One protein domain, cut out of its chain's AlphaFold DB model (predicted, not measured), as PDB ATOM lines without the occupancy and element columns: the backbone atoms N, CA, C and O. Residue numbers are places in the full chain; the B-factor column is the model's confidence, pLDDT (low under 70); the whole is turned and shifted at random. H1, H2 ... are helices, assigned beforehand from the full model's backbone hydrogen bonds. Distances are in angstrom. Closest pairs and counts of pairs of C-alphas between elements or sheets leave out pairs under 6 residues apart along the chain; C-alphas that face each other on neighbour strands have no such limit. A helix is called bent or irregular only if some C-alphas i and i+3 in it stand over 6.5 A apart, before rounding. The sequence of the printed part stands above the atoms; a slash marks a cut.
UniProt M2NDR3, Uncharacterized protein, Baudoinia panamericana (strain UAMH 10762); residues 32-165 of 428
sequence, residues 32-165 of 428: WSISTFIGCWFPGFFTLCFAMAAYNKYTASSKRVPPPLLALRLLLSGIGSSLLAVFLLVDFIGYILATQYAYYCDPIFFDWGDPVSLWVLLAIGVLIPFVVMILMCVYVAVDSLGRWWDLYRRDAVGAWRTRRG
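What this domain is: This is residues 32 to 165 of the 428 residues of an uncharacterized protein of Baudoinia panamericana (strain UAMH 10762) (UniProt M2NDR3). The longest helix, H4, has a bend near one end, and most of its long arm H4b, residues 134 to 165, sticks out free. H3 runs back along the part of H4 before residue 134, near H4b, and H1 is near H3 but apart from both arms of H4, in a loose, open, to-and-fro arrangement, with the short H2 close to H1 at Ala 51. The printed part has 134 residues with four named helices, in the order H1, H2, H3, H4, and no named strand; the class is all helix. The whole is extended, with a radius of gyration of the C-alphas of 22.7 A, and spans 81 by 33 by 21 A.

Where its parts are: H4, residues 115 to 165, was assigned as one helix by its hydrogen bonds but is bent: C-alphas 125 and 128 are 6.6 A apart. Its arm H4a, residues 115 to 125, is 15.3 A long; its arm H4b, residues 128 to 165, is 55.4 A long and ends with C-alpha 165 at (127.131, 186.674, 152.698). H3, residues 79 to 104, measures 37.9 A and begins with C-alpha 79 at (100.950, 175.519, 124.918). H1, residues 32 to 59, measures 41.1 A, with C-alpha 32 at (78.029, 162.229, 119.984). H1 is neither bent nor irregular, but only just: C-alphas 40 and 43 are 6.3 A apart. H2, residues 68 to 76, measures 12.6 A.

How they stand to each other: H4a and H4b stand at a steep tilt of 35.1 degrees, only just past shallow. H3 and H4b are near each other, with 7 pairs of C-alphas within 10 A. H3 and H4a are close but not clearly touching; their closest C-alphas, those of Gly 94 and Gly 125, are 7.2 A apart. They run opposite ways at a shallow tilt of 33 degrees, only just short of steep. H1 and H3 are near each other, with 5 pairs of C-alphas within 10 A. H1 and H2 are close but not clearly touching; their closest C-alphas, those of Ala 51 and Ala 71, are 7.1 A apart. They run opposite ways at a steep tilt of 47 degrees. H2 and H3 meet only through their link. H1 is apart from H4a and H4b, and so is H2. In H2, H4a and H4b every O i to N i+4 pair is within hydrogen-bond range; in H1 it is 22 of 24 and in H3 21 of 22.

The domain as a whole: The two C-alphas farthest apart are those of Ile 108 and Gly 165, 81.5 A. Without the stretches that stand free, among them residues 60 to 66, 103 to 109 and 134 to 165, the body spans 59 by 21 by 20 A. The printed part has no cut. The link from H2 to H3 is tight, and those from H1 to H2 and from H3 to H4 are short. The mean pLDDT of the printed part is 70.9; 62 residues are under 70, among them 49 to 81, 105 to 112 and 160 to 165.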
ATOM      1  N   TRP A  32      76.995 161.358 120.538       64.88
ATOM      2  CA  TRP A  32      78.029 162.229 119.984       64.88
ATOM      3  C   TRP A  32      77.863 163.670 120.472       64.88
ATOM      4  O   TRP A  32      78.811 164.243 120.995       64.88
ATOM      5  N   SER A  33      76.647 164.223 120.428       64.50
ATOM      6  CA  SER A  33      76.385 165.587 120.899       64.50
ATOM      7  C   SER A  33      76.721 165.785 122.380       64.50
ATOM      8  O   SER A  33      77.281 166.818 122.737       64.50
ATOM      9  N   ILE A  34      76.467 164.784 123.231       69.75
ATOM     10  CA  ILE A  34      76.806 164.827 124.657       69.75
ATOM     11  C   ILE A  34      78.326 164.740 124.846       69.75
ATOM     12  O   ILE A  34      78.887 165.534 125.599       69.75
ATOM     13  N   SER A  35      79.008 163.842 124.129       63.59
ATOM     14  CA  SER A  35      80.469 163.708 124.192       63.59
ATOM     15  C   SER A  35      81.183 164.972 123.708       63.59
ATOM     16  O   SER A  35      82.088 165.463 124.379       63.59
ATOM     17  N   THR A  36      80.750 165.557 122.587       64.19
ATOM     18  CA  THR A  36      81.308 166.814 122.070       64.19
ATOM     19  C   THR A  36      81.006 167.978 123.013       64.19
ATOM     20  O   THR A  36      81.861 168.830 123.233       64.19
ATOM     21  N   PHE A  37      79.819 168.014 123.623       69.25
ATOM     22  CA  PHE A  37      79.467 169.057 124.585       69.25
ATOM     23  C   PHE A  37      80.334 168.981 125.852       69.25
ATOM     24  O   PHE A  37      80.878 169.999 126.281       69.25
ATOM     25  N   ILE A  38      80.541 167.783 126.410       67.31
ATOM     26  CA  ILE A  38      81.412 167.564 127.576       67.31
ATOM     27  C   ILE A  38      82.881 167.861 127.223       67.31
ATOM     28  O   ILE A  38      83.562 168.571 127.968       67.31
ATOM     29  N   GLY A  39      83.350 167.386 126.064       62.28
ATOM     30  CA  GLY A  39      84.713 167.595 125.569       62.28
ATOM     31  C   GLY A  39      85.045 169.056 125.255       62.28
ATOM     32  O   GLY A  39      86.184 169.469 125.437       62.28
ATOM     33  N   CYS A  40      84.065 169.876 124.863       66.12
ATOM     34  CA  CYS A  40      84.265 171.309 124.619       66.12
ATOM     35  C   CYS A  40      84.252 172.159 125.902       66.12
ATOM     36  O   CYS A  40      84.907 173.201 125.954       66.12
ATOM     37  N   TRP A  41      83.532 171.739 126.947       71.38
ATOM     38  CA  TRP A  41      83.427 172.504 128.199       71.38
ATOM     39  C   TRP A  41      84.638 172.330 129.122       71.38
ATOM     40  O   TRP A  41      85.064 173.283 129.781       71.38
ATOM     41  N   PHE A  42      85.232 171.138 129.149       65.31
ATOM     42  CA  PHE A  42      86.350 170.824 130.042       65.31
ATOM     43  C   PHE A  42      87.634 171.638 129.766       65.31
ATOM     44  O   PHE A  42      88.195 172.198 130.712       65.31
ATOM     45  N   PRO A  43      88.090 171.812 128.510       61.47
ATOM     46  CA  PRO A  43      89.254 172.642 128.192       61.47
ATOM     47  C   PRO A  43      89.043 174.122 128.544       61.47
ATOM     48  O   PRO A  43      89.970 174.794 129.005       61.47
ATOM     49  N   GLY A  44      87.814 174.628 128.384       67.44
ATOM     50  CA  GLY A  44      87.433 175.985 128.783       67.44
ATOM     51  C   GLY A  44      87.524 176.197 130.297       67.44
ATOM     52  O   GLY A  44      88.031 177.217 130.759       67.44
ATOM     53  N   PHE A  45      87.112 175.203 131.085       70.00
ATOM     54  CA  PHE A  45      87.238 175.247 132.540       70.00
ATOM     55  C   PHE A  45      88.705 175.211 133.000       70.00
ATOM     56  O   PHE A  45      89.112 176.013 133.838       70.00
ATOM     57  N   PHE A  46      89.535 174.348 132.405       61.28
ATOM     58  CA  PHE A  46      90.958 174.259 132.754       61.28
ATOM     59  C   PHE A  46      91.748 175.514 132.374       61.28
ATOM     60  O   PHE A  46      92.571 175.981 133.163       61.28
ATOM     61  N   THR A  47      91.475 176.105 131.209       68.25
ATOM     62  CA  THR A  47      92.079 177.388 130.815       68.25
ATOM     63  C   THR A  47      91.649 178.528 131.740       68.25
ATOM     64  O   THR A  47      92.492 179.345 132.111       68.25
ATOM     65  N   LEU A  48      90.394 178.542 132.206       70.06
ATOM     66  CA  LEU A  48      89.910 179.491 133.214       70.06
ATOM     67  C   LEU A  48      90.621 179.307 134.568       70.06
ATOM     68  O   LEU A  48      91.082 180.284 135.157       70.06
ATOM     69  N   CYS A  49      90.765 178.068 135.051       68.06
ATOM     70  CA  CYS A  49      91.472 177.767 136.299       68.06
ATOM     71  C   CYS A  49      92.957 178.149 136.229       68.06
ATOM     72  O   CYS A  49      93.488 178.734 137.174       68.06
ATOM     73  N   PHE A  50      93.622 177.874 135.103       66.44
ATOM     74  CA  PHE A  50      95.025 178.236 134.899       66.44
ATOM     75  C   PHE A  50      95.207 179.757 134.795       66.44
ATOM     76  O   PHE A  50      96.128 180.314 135.394       66.44
ATOM     77  N   ALA A  51      94.287 180.450 134.114       69.75
ATOM     78  CA  ALA A  51      94.253 181.910 134.059       69.75
ATOM     79  C   ALA A  51      94.030 182.534 135.448       69.75
ATOM     80  O   ALA A  51      94.717 183.492 135.796       69.75
ATOM     81  N   MET A  52      93.147 181.964 136.275       67.25
ATOM     82  CA  MET A  52      92.910 182.397 137.660       67.25
ATOM     83  C   MET A  52      94.129 182.166 138.568       67.25
ATOM     84  O   MET A  52      94.496 183.046 139.348       67.25
ATOM     85  N   ALA A  53      94.805 181.019 138.447       65.88
ATOM     86  CA  ALA A  53      96.026 180.727 139.202       65.88
ATOM     87  C   ALA A  53      97.184 181.666 138.810       65.88
ATOM     88  O   ALA A  53      97.897 182.181 139.677       65.88
ATOM     89  N   ALA A  54      97.334 181.945 137.511       66.12
ATOM     90  CA  ALA A  54      98.296 182.920 137.004       66.12
ATOM     91  C   ALA A  54      97.958 184.353 137.460       66.12
ATOM     92  O   ALA A  54      98.858 185.097 137.860       66.12
ATOM     93  N   TYR A  55      96.672 184.722 137.468       65.62
ATOM     94  CA  TYR A  55      96.184 186.022 137.933       65.62
ATOM     95  C   TYR A  55      96.492 186.255 139.420       65.62
ATOM     96  O   TYR A  55      97.097 187.274 139.755       65.62
ATOM     97  N   ASN A  56      96.199 185.283 140.294       65.94
ATOM     98  CA  ASN A  56      96.483 185.372 141.735       65.94
ATOM     99  C   ASN A  56      97.983 185.540 142.045       65.94
ATOM    100  O   ASN A  56      98.361 186.280 142.957       65.94
ATOM    101  N   LYS A  57      98.859 184.889 141.269       57.31
ATOM    102  CA  LYS A  57     100.316 185.039 141.409       57.31
ATOM    103  C   LYS A  57     100.797 186.416 140.939       57.31
ATOM    104  O   LYS A  57     101.706 186.990 141.536       57.31
ATOM    105  N   TYR A  58     100.174 186.970 139.898       53.19
ATOM    106  CA  TYR A  58     100.521 188.283 139.355       53.19
ATOM    107  C   TYR A  58     100.097 189.433 140.283       53.19
ATOM    108  O   TYR A  58     100.875 190.364 140.503       53.19
ATOM    109  N   THR A  59      98.919 189.334 140.911       55.81
ATOM    110  CA  THR A  59      98.442 190.316 141.904       55.81
ATOM    111  C   THR A  59      99.316 190.378 143.157       55.81
ATOM    112  O   THR A  59      99.371 191.418 143.808       55.81
ATOM    113  N   ALA A  60     100.051 189.307 143.472       54.34
ATOM    114  CA  ALA A  60     100.973 189.277 144.604       54.34
ATOM    115  C   ALA A  60     102.330 189.955 144.323       54.34
ATOM    116  O   ALA A  60     103.043 190.278 145.271       54.34
ATOM    117  N   SER A  61     102.707 190.184 143.053       51.38
ATOM    118  CA  SER A  61     104.107 190.477 142.699       51.38
ATOM    119  C   SER A  61     104.374 191.778 141.925       51.38
ATOM    120  O   SER A  61     105.545 192.126 141.775       51.38
ATOM    121  N   SER A  62     103.381 192.524 141.418       44.19
ATOM    122  CA  SER A  62     103.681 193.696 140.566       44.19
ATOM    123  C   SER A  62     102.694 194.859 140.692       44.19
ATOM    124  O   SER A  62     101.489 194.695 140.543       44.19
ATOM    125  N   LYS A  63     103.231 196.071 140.898       51.22
ATOM    126  CA  LYS A  63     102.488 197.348 140.950       51.22
ATOM    127  C   LYS A  63     102.444 198.119 139.612       51.22
ATOM    128  O   LYS A  63     102.022 199.271 139.634       51.22
ATOM    129  N   ARG A  64     102.927 197.598 138.467       52.88
ATOM    130  CA  ARG A  64     103.230 198.481 137.304       52.88
ATOM    131  C   ARG A  64     102.933 197.998 135.867       52.88
ATOM    132  O   ARG A  64     103.551 198.528 134.952       52.88
ATOM    133  N   VAL A  65     101.984 197.092 135.596       52.56
ATOM    134  CA  VAL A  65     101.536 196.847 134.194       52.56
ATOM    135  C   VAL A  65     100.036 196.507 134.133       52.56
ATOM    136  O   VAL A  65      99.585 195.732 134.981       52.56
ATOM    137  N   PRO A  66      99.251 197.042 133.170       57.50
ATOM    138  CA  PRO A  66      97.817 196.767 133.070       57.50
ATOM    139  C   PRO A  66      97.515 195.289 132.714       57.50
ATOM    140  O   PRO A  66      98.137 194.732 131.808       57.50
ATOM    141  N   PRO A  67      96.536 194.654 133.392       57.91
ATOM    142  CA  PRO A  67      96.344 193.198 133.405       57.91
ATOM    143  C   PRO A  67      95.796 192.500 132.135       57.91
ATOM    144  O   PRO A  67      96.109 191.319 131.975       57.91
ATOM    145  N   PRO A  68      95.024 193.111 131.206       65.19
ATOM    146  CA  PRO A  68      94.343 192.311 130.178       65.19
ATOM    147  C   PRO A  68      95.265 191.822 129.046       65.19
ATOM    148  O   PRO A  68      95.020 190.766 128.467       65.19
ATOM    149  N   LEU A  69      96.354 192.538 128.740       62.12
ATOM    150  CA  LEU A  69      97.194 192.228 127.573       62.12
ATOM    151  C   LEU A  69      98.186 191.080 127.813       62.12
ATOM    152  O   LEU A  69      98.526 190.366 126.872       62.12
ATOM    153  N   LEU A  70      98.635 190.863 129.054       60.75
ATOM    154  CA  LEU A  70      99.591 189.795 129.375       60.75
ATOM    155  C   LEU A  70      98.903 188.424 129.481       60.75
ATOM    156  O   LEU A  70      99.440 187.428 129.001       60.75
ATOM    157  N   ALA A  71      97.689 188.392 130.044       59.59
ATOM    158  CA  ALA A  71      96.857 187.192 130.105       59.59
ATOM    159  C   ALA A  71      96.447 186.721 128.700       59.59
ATOM    160  O   ALA A  71      96.547 185.534 128.398       59.59
ATOM    161  N   LEU A  72      96.088 187.656 127.809       59.84
ATOM    162  CA  LEU A  72      95.784 187.358 126.406       59.84
ATOM    163  C   LEU A  72      97.009 186.798 125.661       59.84
ATOM    164  O   LEU A  72      96.886 185.865 124.875       59.84
ATOM    165  N   ARG A  73      98.208 187.325 125.941       59.91
ATOM    166  CA  ARG A  73      99.454 186.881 125.297       59.91
ATOM    167  C   ARG A  73      99.899 185.488 125.757       59.91
ATOM    168  O   ARG A  73     100.429 184.746 124.941       59.91
ATOM    169  N   LEU A  74      99.647 185.126 127.019       58.84
ATOM    170  CA  LEU A  74      99.893 183.777 127.555       58.84
ATOM    171  C   LEU A  74      98.852 182.755 127.076       58.84
ATOM    172  O   LEU A  74      99.205 181.610 126.809       58.84
ATOM    173  N   LEU A  75      97.591 183.172 126.911       55.09
ATOM    174  CA  LEU A  75      96.547 182.350 126.288       55.09
ATOM    175  C   LEU A  75      96.836 182.069 124.805       55.09
ATOM    176  O   LEU A  75      96.528 180.984 124.320       55.09
ATOM    177  N   LEU A  76      97.460 183.015 124.096       55.12
ATOM    178  CA  LEU A  76      97.841 182.866 122.686       55.12
ATOM    179  C   LEU A  76      99.214 182.197 122.478       55.12
ATOM    180  O   LEU A  76      99.517 181.770 121.365       55.12
ATOM    181  N   SER A  77     100.058 182.072 123.509       52.19
ATOM    182  CA  SER A  77     101.387 181.466 123.370       52.19
ATOM    183  C   SER A  77     101.341 179.938 123.506       52.19
ATOM    184  O   SER A  77     101.550 179.397 124.588       52.19
ATOM    185  N   GLY A  78     101.085 179.254 122.388       51.09
ATOM    186  CA  GLY A  78     101.646 177.949 121.982       51.09
ATOM    187  C   GLY A  78     101.317 176.671 122.771       51.09
ATOM    188  O   GLY A  78     101.243 175.602 122.175       51.09
ATOM    189  N   ILE A  79     101.106 176.726 124.087       56.31
ATOM    190  CA  ILE A  79     100.950 175.519 124.918       56.31
ATOM    191  C   ILE A  79      99.527 174.955 124.796       56.31
ATOM    192  O   ILE A  79      99.341 173.740 124.728       56.31
ATOM    193  N   GLY A  80      98.524 175.833 124.684       57.28
ATOM    194  CA  GLY A  80      97.132 175.426 124.478       57.28
ATOM    195  C   GLY A  80      96.890 174.764 123.119       57.28
ATOM    196  O   GLY A  80      96.117 173.815 123.031       57.28
ATOM    197  N   SER A  81      97.589 175.204 122.067       64.31
ATOM    198  CA  SER A  81      97.411 174.662 120.713       64.31
ATOM    199  C   SER A  81      97.951 173.241 120.562       64.31
ATOM    200  O   SER A  81      97.331 172.430 119.881       64.31
ATOM    201  N   SER A  82      99.068 172.912 121.218       71.00
ATOM    202  CA  SER A  82      99.695 171.590 121.093       71.00
ATOM    203  C   SER A  82      98.891 170.503 121.804       71.00
ATOM    204  O   SER A  82      98.706 169.420 121.260       71.00
ATOM    205  N   LEU A  83      98.357 170.801 122.994       71.69
ATOM    206  CA  LEU A  83      97.517 169.855 123.736       71.69
ATOM    207  C   LEU A  83      96.160 169.647 123.059       71.69
ATOM    208  O   LEU A  83      95.695 168.513 122.977       71.69
ATOM    209  N   LEU A  84      95.565 170.712 122.510       74.81
ATOM    210  CA  LEU A  84      94.345 170.605 121.713       74.81
ATOM    211  C   LEU A  84      94.574 169.747 120.459       74.81
ATOM    212  O   LEU A  84      93.744 168.906 120.134       74.81
ATOM    213  N   ALA A  85      95.714 169.914 119.780       75.69
ATOM    214  CA  ALA A  85      96.056 169.120 118.601       75.69
ATOM    215  C   ALA A  85      96.241 167.630 118.932       75.69
ATOM    216  O   ALA A  85      95.732 166.784 118.203       75.69
ATOM    217  N   VAL A  86      96.915 167.302 120.041       78.06
ATOM    218  CA  VAL A  86      97.061 165.908 120.498       78.06
ATOM    219  C   VAL A  86      95.703 165.311 120.871       78.06
ATOM    220  O   VAL A  86      95.422 164.177 120.498       78.06
ATOM    221  N   PHE A  87      94.841 166.077 121.544       75.56
ATOM    222  CA  PHE A  87      93.494 165.633 121.899       75.56
ATOM    223  C   PHE A  87      92.649 165.322 120.656       75.56
ATOM    224  O   PHE A  87      92.120 164.222 120.527       75.56
ATOM    225  N   LEU A  88      92.618 166.244 119.688       77.62
ATOM    226  CA  LEU A  88      91.912 166.044 118.420       77.62
ATOM    227  C   LEU A  88      92.473 164.858 117.622       77.62
ATOM    228  O   LEU A  88      91.712 164.158 116.963       77.62
ATOM    229  N   LEU A  89      93.786 164.608 117.687       79.12
ATOM    230  CA  LEU A  89      94.417 163.467 117.022       79.12
ATOM    231  C   LEU A  89      94.016 162.133 117.669       79.12
ATOM    232  O   LEU A  89      93.716 161.181 116.952       79.12
ATOM    233  N   VAL A  90      93.978 162.058 119.003       79.00
ATOM    234  CA  VAL A  90      93.545 160.854 119.731       79.00
ATOM    235  C   VAL A  90      92.068 160.561 119.467       79.00
ATOM    236  O   VAL A  90      91.735 159.420 119.144       79.00
ATOM    237  N   ASP A  91      91.205 161.580 119.502       75.50
ATOM    238  CA  ASP A  91      89.785 161.443 119.154       75.50
ATOM    239  C   ASP A  91      89.599 160.986 117.700       75.50
ATOM    240  O   ASP A  91      88.794 160.099 117.410       75.50
ATOM    241  N   PHE A  92      90.382 161.547 116.776       78.31
ATOM    242  CA  PHE A  92      90.336 161.177 115.364       78.31
ATOM    243  C   PHE A  92      90.794 159.731 115.122       78.31
ATOM    244  O   PHE A  92      90.150 159.001 114.367       78.31
ATOM    245  N   ILE A  93      91.858 159.279 115.793       78.69
ATOM    246  CA  ILE A  93      92.321 157.884 115.729       78.69
ATOM    247  C   ILE A  93      91.272 156.945 116.338       78.69
ATOM    248  O   ILE A  93      90.961 155.916 115.738       78.69
ATOM    249  N   GLY A  94      90.686 157.308 117.481       76.88
ATOM    250  CA  GLY A  94      89.598 156.552 118.103       76.88
ATOM    251  C   GLY A  94      88.396 156.399 117.168       76.88
ATOM    252  O   GLY A  94      87.862 155.302 117.023       76.88
ATOM    253  N   TYR A  95      88.031 157.466 116.451       76.12
ATOM    254  CA  TYR A  95      86.980 157.439 115.434       76.12
ATOM    255  C   TYR A  95      87.315 156.514 114.254       76.12
ATOM    256  O   TYR A  95      86.469 155.721 113.833       76.12
ATOM    257  N   ILE A  96      88.544 156.572 113.729       76.06
ATOM    258  CA  ILE A  96      88.984 155.673 112.650       76.06
ATOM    259  C   ILE A  96      88.924 154.216 113.116       76.06
ATOM    260  O   ILE A  96      88.412 153.367 112.394       76.06
ATOM    261  N   LEU A  97      89.392 153.911 114.325       75.75
ATOM    262  CA  LEU A  97      89.351 152.548 114.854       75.75
ATOM    263  C   LEU A  97      87.918 152.065 115.087       75.75
ATOM    264  O   LEU A  97      87.603 150.934 114.731       75.75
ATOM    265  N   ALA A  98      87.030 152.918 115.605       71.56
ATOM    266  CA  ALA A  98      85.622 152.579 115.799       71.56
ATOM    267  C   ALA A  98      84.897 152.331 114.465       71.56
ATOM    268  O   ALA A  98      84.125 151.382 114.345       71.56
ATOM    269  N   THR A  99      85.170 153.149 113.444       71.12
ATOM    270  CA  THR A  99      84.587 152.980 112.101       71.12
ATOM    271  C   THR A  99      85.144 151.758 111.376       71.12
ATOM    272  O   THR A  99      84.374 151.025 110.762       71.12
ATOM    273  N   GLN A 100      86.446 151.484 111.491       73.38
ATOM    274  CA  GLN A 100      87.064 150.261 110.971       73.38
ATOM    275  C   GLN A 100      86.499 149.022 111.678       73.38
ATOM    276  O   GLN A 100      86.132 148.060 111.013       73.38
ATOM    277  N   TYR A 101      86.347 149.055 113.005       72.19
ATOM    278  CA  TYR A 101      85.753 147.957 113.771       72.19
ATOM    279  C   TYR A 101      84.300 147.692 113.355       72.19
ATOM    280  O   TYR A 101      83.939 146.555 113.070       72.19
ATOM    281  N   ALA A 102      83.489 148.746 113.215       69.25
ATOM    282  CA  ALA A 102      82.116 148.634 112.726       69.25
ATOM    283  C   ALA A 102      82.024 148.092 111.287       69.25
ATOM    284  O   ALA A 102      81.016 147.495 110.929       69.25
ATOM    285  N   TYR A 103      83.059 148.299 110.464       71.75
ATOM    286  CA  TYR A 103      83.112 147.802 109.089       71.75
ATOM    287  C   TYR A 103      83.581 146.342 108.992       71.75
ATOM    288  O   TYR A 103      83.088 145.600 108.148       71.75
ATOM    289  N   TYR A 104      84.521 145.917 109.844       72.12
ATOM    290  CA  TYR A 104      85.043 144.543 109.854       72.12
ATOM    291  C   TYR A 104      84.166 143.551 110.623       72.12
ATOM    292  O   TYR A 104      84.241 142.347 110.375       72.12
ATOM    293  N   CYS A 105      83.332 144.025 111.547       67.88
ATOM    294  CA  CYS A 105      82.341 143.185 112.201       67.88
ATOM    295  C   CYS A 105      81.122 143.021 111.284       67.88
ATOM    296  O   CYS A 105      80.223 143.858 111.271       67.88
ATOM    297  N   ASP A 106      81.094 141.924 110.523       55.66
ATOM    298  CA  ASP A 106      79.908 141.497 109.775       55.66
ATOM    299  C   ASP A 106      78.676 141.479 110.712       55.66
ATOM    300  O   ASP A 106      78.769 140.955 111.831       55.66
ATOM    301  N   PRO A 107      77.498 141.971 110.279       58.16
ATOM    302  CA  PRO A 107      76.286 142.072 111.107       58.16
ATOM    303  C   PRO A 107      75.726 140.719 111.588       58.16
ATOM    304  O   PRO A 107      74.691 140.674 112.244       58.16
ATOM    305  N   ILE A 108      76.396 139.609 111.274       59.84
ATOM    306  CA  ILE A 108      75.999 138.245 111.625       59.84
ATOM    307  C   ILE A 108      76.469 137.857 113.042       59.84
ATOM    308  O   ILE A 108      75.877 136.968 113.644       59.84
ATOM    309  N   PHE A 109      77.483 138.527 113.607       58.09
ATOM    310  CA  PHE A 109      78.056 138.162 114.917       58.09
ATOM    311  C   PHE A 109      77.749 139.130 116.065       58.09
ATOM    312  O   PHE A 109      78.114 138.844 117.205       58.09
ATOM    313  N   PHE A 110      77.082 140.252 115.799       59.72
ATOM    314  CA  PHE A 110      76.768 141.251 116.818       59.72
ATOM    315  C   PHE A 110      75.254 141.389 116.961       59.72
ATOM    316  O   PHE A 110      74.602 142.126 116.222       59.72
ATOM    317  N   ASP A 111      74.691 140.644 117.912       69.38
ATOM    318  CA  ASP A 111      73.310 140.847 118.326       69.38
ATOM    319  C   ASP A 111      73.253 142.131 119.162       69.38
ATOM    320  O   ASP A 111      73.739 142.184 120.293       69.38
ATOM    321  N   TRP A 112      72.696 143.198 118.586       66.94
ATOM    322  CA  TRP A 112      72.527 144.498 119.245       66.94
ATOM    323  C   TRP A 112      71.636 144.420 120.497       66.94
ATOM    324  O   TRP A 112      71.569 145.377 121.268       66.94
ATOM    325  N   GLY A 113      70.964 143.283 120.716       77.88
ATOM    326  CA  GLY A 113      70.243 142.977 121.945       77.88
ATOM    327  C   GLY A 113      71.118 142.501 123.111       77.88
ATOM    328  O   GLY A 113      70.624 142.492 124.239       77.88
ATOM    329  N   ASP A 114      72.382 142.120 122.886       79.50
ATOM    330  CA  ASP A 114      73.254 141.641 123.962       79.50
ATOM    331  C   ASP A 114      73.907 142.825 124.708       79.50
ATOM    332  O   ASP A 114      74.735 143.549 124.138       79.50
ATOM    333  N   PRO A 115      73.580 143.049 125.996       80.00
ATOM    334  CA  PRO A 115      74.172 144.126 126.781       80.00
ATOM    335  C   PRO A 115      75.703 144.046 126.846       80.00
ATOM    336  O   PRO A 115      76.351 145.086 126.947       80.00
ATOM    337  N   VAL A 116      76.303 142.853 126.763       80.44
ATOM    338  CA  VAL A 116      77.762 142.670 126.870       80.44
ATOM    339  C   VAL A 116      78.498 143.389 125.738       80.44
ATOM    340  O   VAL A 116      79.475 144.101 125.974       80.44
ATOM    341  N   SER A 117      77.982 143.277 124.518       80.19
ATOM    342  CA  SER A 117      78.506 143.923 123.314       80.19
ATOM    343  C   SER A 117      78.507 145.453 123.416       80.19
ATOM    344  O   SER A 117      79.473 146.118 123.032       80.19
ATOM    345  N   LEU A 118      77.454 146.018 124.012       80.38
ATOM    346  CA  LEU A 118      77.333 147.456 124.250       80.38
ATOM    347  C   LEU A 118      78.308 147.938 125.336       80.38
ATOM    348  O   LEU A 118      78.929 148.990 125.182       80.38
ATOM    349  N   TRP A 119      78.517 147.146 126.395       83.62
ATOM    350  CA  TRP A 119      79.515 147.440 127.428       83.62
ATOM    351  C   TRP A 119      80.949 147.410 126.895       83.62
ATOM    352  O   TRP A 119      81.752 148.246 127.304       83.62
ATOM    353  N   VAL A 120      81.277 146.508 125.964       82.25
ATOM    354  CA  VAL A 120      82.608 146.453 125.335       82.25
ATOM    355  C   VAL A 120      82.865 147.699 124.485       82.25
ATOM    356  O   VAL A 120      83.922 148.318 124.611       82.25
ATOM    357  N   LEU A 121      81.889 148.124 123.677       79.69
ATOM    358  CA  LEU A 121      82.005 149.358 122.891       79.69
ATOM    359  C   LEU A 121      82.117 150.601 123.783       79.69
ATOM    360  O   LEU A 121      82.927 151.484 123.505       79.69
ATOM    361  N   LEU A 122      81.365 150.651 124.884       80.69
ATOM    362  CA  LEU A 122      81.426 151.750 125.849       80.69
ATOM    363  C   LEU A 122      82.772 151.763 126.598       80.69
ATOM    364  O   LEU A 122      83.373 152.821 126.780       80.69
ATOM    365  N   ALA A 123      83.302 150.593 126.960       80.25
ATOM    366  CA  ALA A 123      84.616 150.468 127.582       80.25
ATOM    367  C   ALA A 123      85.740 150.944 126.646       80.25
ATOM    368  O   ALA A 123      86.602 151.718 127.059       80.25
ATOM    369  N   ILE A 124      85.714 150.544 125.374       81.56
ATOM    370  CA  ILE A 124      86.752 150.934 124.412       81.56
ATOM    371  C   ILE A 124      86.623 152.415 124.034       81.56
ATOM    372  O   ILE A 124      87.619 153.135 124.031       81.56
ATOM    373  N   GLY A 125      85.406 152.883 123.746       78.44
ATOM    374  CA  GLY A 125      85.164 154.235 123.243       78.44
ATOM    375  C   GLY A 125      85.200 155.331 124.307       78.44
ATOM    376  O   GLY A 125      85.506 156.471 123.977       78.44
ATOM    377  N   VAL A 126      84.902 155.015 125.571       81.12
ATOM    378  CA  VAL A 126      84.795 156.023 126.644       81.12
ATOM    379  C   VAL A 126      85.817 155.788 127.747       81.12
ATOM    380  O   VAL A 126      86.489 156.731 128.167       81.12
ATOM    381  N   LEU A 127      85.978 154.548 128.216       81.94
ATOM    382  CA  LEU A 127      86.829 154.275 129.376       81.94
ATOM    383  C   LEU A 127      88.317 154.437 129.041       81.94
ATOM    384  O   LEU A 127      89.048 155.049 129.817       81.94
ATOM    385  N   ILE A 128      88.767 153.940 127.884       83.25
ATOM    386  CA  ILE A 128      90.179 154.038 127.481       83.25
ATOM    387  C   ILE A 128      90.615 155.506 127.307       83.25
ATOM    388  O   ILE A 128      91.591 155.894 127.955       83.25
ATOM    389  N   PRO A 129      89.908 156.364 126.538       80.25
ATOM    390  CA  PRO A 129      90.270 157.779 126.432       80.25
ATOM    391  C   PRO A 129      90.230 158.501 127.779       80.25
ATOM    392  O   PRO A 129      91.107 159.311 128.073       80.25
ATOM    393  N   PHE A 130      89.258 158.170 128.635       81.12
ATOM    394  CA  PHE A 130      89.139 158.767 129.963       81.12
ATOM    395  C   PHE A 130      90.325 158.413 130.872       81.12
ATOM    396  O   PHE A 130      90.878 159.287 131.539       81.12
ATOM    397  N   VAL A 131      90.775 157.154 130.859       86.06
ATOM    398  CA  VAL A 131      91.966 156.721 131.604       86.06
ATOM    399  C   VAL A 131      93.228 157.392 131.058       86.06
ATOM    400  O   VAL A 131      94.031 157.899 131.841       86.06
ATOM    401  N   VAL A 132      93.391 157.464 129.733       84.62
ATOM    402  CA  VAL A 132      94.527 158.161 129.103       84.62
ATOM    403  C   VAL A 132      94.540 159.643 129.487       84.62
ATOM    404  O   VAL A 132      95.596 160.179 129.825       84.62
ATOM    405  N   MET A 133      93.374 160.294 129.513       83.75
ATOM    406  CA  MET A 133      93.233 161.682 129.949       83.75
ATOM    407  C   MET A 133      93.651 161.860 131.415       83.75
ATOM    408  O   MET A 133      94.435 162.759 131.711       83.75
ATOM    409  N   ILE A 134      93.198 160.991 132.328       85.12
ATOM    410  CA  ILE A 134      93.603 161.039 133.743       85.12
ATOM    411  C   ILE A 134      95.119 160.880 133.881       85.12
ATOM    412  O   ILE A 134      95.751 161.659 134.594       85.12
ATOM    413  N   LEU A 135      95.717 159.908 133.187       86.81
ATOM    414  CA  LEU A 135      97.161 159.676 133.234       86.81
ATOM    415  C   LEU A 135      97.947 160.882 132.710       86.81
ATOM    416  O   LEU A 135      98.931 161.282 133.331       86.81
ATOM    417  N   MET A 136      97.485 161.514 131.629       81.12
ATOM    418  CA  MET A 136      98.082 162.747 131.111       81.12
ATOM    419  C   MET A 136      97.947 163.911 132.098       81.12
ATOM    420  O   MET A 136      98.911 164.647 132.307       81.12
ATOM    421  N   CYS A 137      96.801 164.060 132.768       82.56
ATOM    422  CA  CYS A 137      96.625 165.067 133.816       82.56
ATOM    423  C   CYS A 137      97.581 164.844 134.997       82.56
ATOM    424  O   CYS A 137      98.199 165.800 135.465       82.56
ATOM    425  N   VAL A 138      97.740 163.597 135.457       88.19
ATOM    426  CA  VAL A 138      98.687 163.245 136.529       88.19
ATOM    427  C   VAL A 138     100.121 163.528 136.090       88.19
ATOM    428  O   VAL A 138     100.870 164.148 136.840       88.19
ATOM    429  N   TYR A 139     100.492 163.146 134.867       88.56
ATOM    430  CA  TYR A 139     101.822 163.403 134.320       88.56
ATOM    431  C   TYR A 139     102.144 164.902 134.283       88.56
ATOM    432  O   TYR A 139     103.176 165.327 134.799       88.56
ATOM    433  N   VAL A 140     101.233 165.725 133.751       83.31
ATOM    434  CA  VAL A 140     101.402 167.186 133.701       83.31
ATOM    435  C   VAL A 140     101.464 167.791 135.107       83.31
ATOM    436  O   VAL A 140     102.242 168.719 135.334       83.31
ATOM    437  N   ALA A 141     100.687 167.275 136.063       82.81
ATOM    438  CA  ALA A 141     100.736 167.727 137.452       82.81
ATOM    439  C   ALA A 141     102.084 167.401 138.116       82.81
ATOM    440  O   ALA A 141     102.667 168.274 138.758       82.81
ATOM    441  N   VAL A 142     102.606 166.185 137.924       86.62
ATOM    442  CA  VAL A 142     103.911 165.757 138.454       86.62
ATOM    443  C   VAL A 142     105.049 166.565 137.832       86.62
ATOM    444  O   VAL A 142     105.898 167.070 138.559       86.62
ATOM    445  N   ASP A 143     105.038 166.762 136.513       82.94
ATOM    446  CA  ASP A 143     106.045 167.577 135.824       82.94
ATOM    447  C   ASP A 143     105.995 169.047 136.277       82.94
ATOM    448  O   ASP A 143     107.021 169.662 136.576       82.94
ATOM    449  N   SER A 144     104.791 169.606 136.435       82.69
ATOM    450  CA  SER A 144     104.609 170.968 136.954       82.69
ATOM    451  C   SER A 144     105.111 171.107 138.394       82.69
ATOM    452  O   SER A 144     105.749 172.108 138.722       82.69
ATOM    453  N   LEU A 145     104.861 170.105 139.245       85.81
ATOM    454  CA  LEU A 145     105.377 170.050 140.615       85.81
ATOM    455  C   LEU A 145     106.903 169.926 140.641       85.81
ATOM    456  O   LEU A 145     107.535 170.608 141.442       85.81
ATOM    457  N   GLY A 146     107.499 169.134 139.746       87.69
ATOM    458  CA  GLY A 146     108.952 169.011 139.602       87.69
ATOM    459  C   GLY A 146     109.609 170.342 139.240       87.69
ATOM    460  O   GLY A 146     110.501 170.812 139.943       87.69
ATOM    461  N   ARG A 147     109.091 171.033 138.213       86.00
ATOM    462  CA  ARG A 147     109.585 172.371 137.836       86.00
ATOM    463  C   ARG A 147     109.391 173.397 138.952       86.00
ATOM    464  O   ARG A 147     110.237 174.270 139.147       86.00
ATOM    465  N   TRP A 148     108.273 173.319 139.677       85.31
ATOM    466  CA  TRP A 148     108.009 174.194 140.819       85.31
ATOM    467  C   TRP A 148     108.985 173.933 141.971       85.31
ATOM    468  O   TRP A 148     109.511 174.884 142.549       85.31
ATOM    469  N   TRP A 149     109.280 172.665 142.254       85.12
ATOM    470  CA  TRP A 149     110.258 172.249 143.254       85.12
ATOM    471  C   TRP A 149     111.671 172.728 142.913       85.12
ATOM    472  O   TRP A 149     112.361 173.262 143.779       85.12
ATOM    473  N   ASP A 150     112.083 172.638 141.648       81.19
ATOM    474  CA  ASP A 150     113.389 173.129 141.197       81.19
ATOM    475  C   ASP A 150     113.529 174.651 141.331       81.19
ATOM    476  O   ASP A 150     114.576 175.148 141.758       81.19
ATOM    477  N   LEU A 151     112.473 175.406 141.009       81.62
ATOM    478  CA  LEU A 151     112.445 176.858 141.217       81.62
ATOM    479  C   LEU A 151     112.505 177.206 142.706       81.62
ATOM    480  O   LEU A 151     113.318 178.038 143.106       81.62
ATOM    481  N   TYR A 152     111.709 176.524 143.533       85.25
ATOM    482  CA  TYR A 152     111.736 176.706 144.982       85.25
ATOM    483  C   TYR A 152     113.122 176.399 145.563       85.25
ATOM    484  O   TYR A 152     113.636 177.166 146.375       85.25
ATOM    485  N   ARG A 153     113.774 175.326 145.101       88.06
ATOM    486  CA  ARG A 153     115.127 174.944 145.522       88.06
ATOM    487  C   ARG A 153     116.156 176.014 145.157       88.06
ATOM    488  O   ARG A 153     116.997 176.346 145.990       88.06
ATOM    489  N   ARG A 154     116.090 176.583 143.948       81.62
ATOM    490  CA  ARG A 154     117.001 177.661 143.517       81.62
ATOM    491  C   ARG A 154     116.809 178.938 144.333       81.62
ATOM    492  O   ARG A 154     117.799 179.501 144.800       81.62
ATOM    493  N   ASP A 155     115.565 179.349 144.568       81.94
ATOM    494  CA  ASP A 155     115.260 180.559 145.338       81.94
ATOM    495  C   ASP A 155     115.589 180.390 146.827       81.94
ATOM    496  O   ASP A 155     116.164 181.292 147.440       81.94
ATOM    497  N   ALA A 156     115.311 179.219 147.406       76.62
ATOM    498  CA  ALA A 156     115.662 178.908 148.789       76.62
ATOM    499  C   ALA A 156     117.184 178.933 149.000       76.62
ATOM    500  O   ALA A 156     117.661 179.560 149.946       76.62
ATOM    501  N   VAL A 157     117.960 178.331 148.091       76.88
ATOM    502  CA  VAL A 157     119.434 178.348 148.149       76.88
ATOM    503  C   VAL A 157     119.986 179.763 147.918       76.88
ATOM    504  O   VAL A 157     120.915 180.183 148.612       76.88
ATOM    505  N   GLY A 158     119.395 180.541 147.004       73.06
ATOM    506  CA  GLY A 158     119.782 181.931 146.738       73.06
ATOM    507  C   GLY A 158     119.521 182.878 147.915       73.06
ATOM    508  O   GLY A 158     120.403 183.657 148.295       73.06
ATOM    509  N   ALA A 159     118.346 182.776 148.544       70.69
ATOM    510  CA  ALA A 159     117.971 183.551 149.728       70.69
ATOM    511  C   ALA A 159     118.835 183.197 150.950       70.69
ATOM    512  O   ALA A 159     119.185 184.064 151.757       70.69
ATOM    513  N   TRP A 160     119.227 181.928 151.074       69.56
ATOM    514  CA  TRP A 160     120.125 181.479 152.134       69.56
ATOM    515  C   TRP A 160     121.550 182.024 151.941       69.56
ATOM    516  O   TRP A 160     122.164 182.513 152.893       69.56
ATOM    517  N   ARG A 161     122.043 182.051 150.694       65.88
ATOM    518  CA  ARG A 161     123.369 182.589 150.339       65.88
ATOM    519  C   ARG A 161     123.464 184.111 150.536       65.88
ATOM    520  O   ARG A 161     124.471 184.596 151.047       65.88
ATOM    521  N   THR A 162     122.406 184.867 150.227       61.16
ATOM    522  CA  THR A 162     122.367 186.332 150.446       61.16
ATOM    523  C   THR A 162     122.234 186.725 151.919       61.16
ATOM    524  O   THR A 162     122.833 187.720 152.329       61.16
ATOM    525  N   ARG A 163     121.531 185.942 152.753       61.19
ATOM    526  CA  ARG A 163     121.462 186.212 154.203       61.19
ATOM    527  C   ARG A 163     122.767 185.937 154.953       61.19
ATOM    528  O   ARG A 163     123.024 186.638 155.926       61.19
ATOM    529  N   ARG A 164     123.593 184.971 154.527       54.56
ATOM    530  CA  ARG A 164     124.901 184.711 155.167       54.56
ATOM    531  C   ARG A 164     126.043 185.567 154.609       54.56
ATOM    532  O   ARG A 164     126.854 186.051 155.390       54.56
ATOM    533  N   GLY A 165     126.078 185.836 153.301       44.91
ATOM    534  CA  GLY A 165     127.131 186.674 152.698       44.91
ATOM    535  C   GLY A 165     127.106 188.141 153.154       44.91
ATOM    536  O   GLY A 165     128.147 188.786 153.235       44.91
TER     537      GLY A 165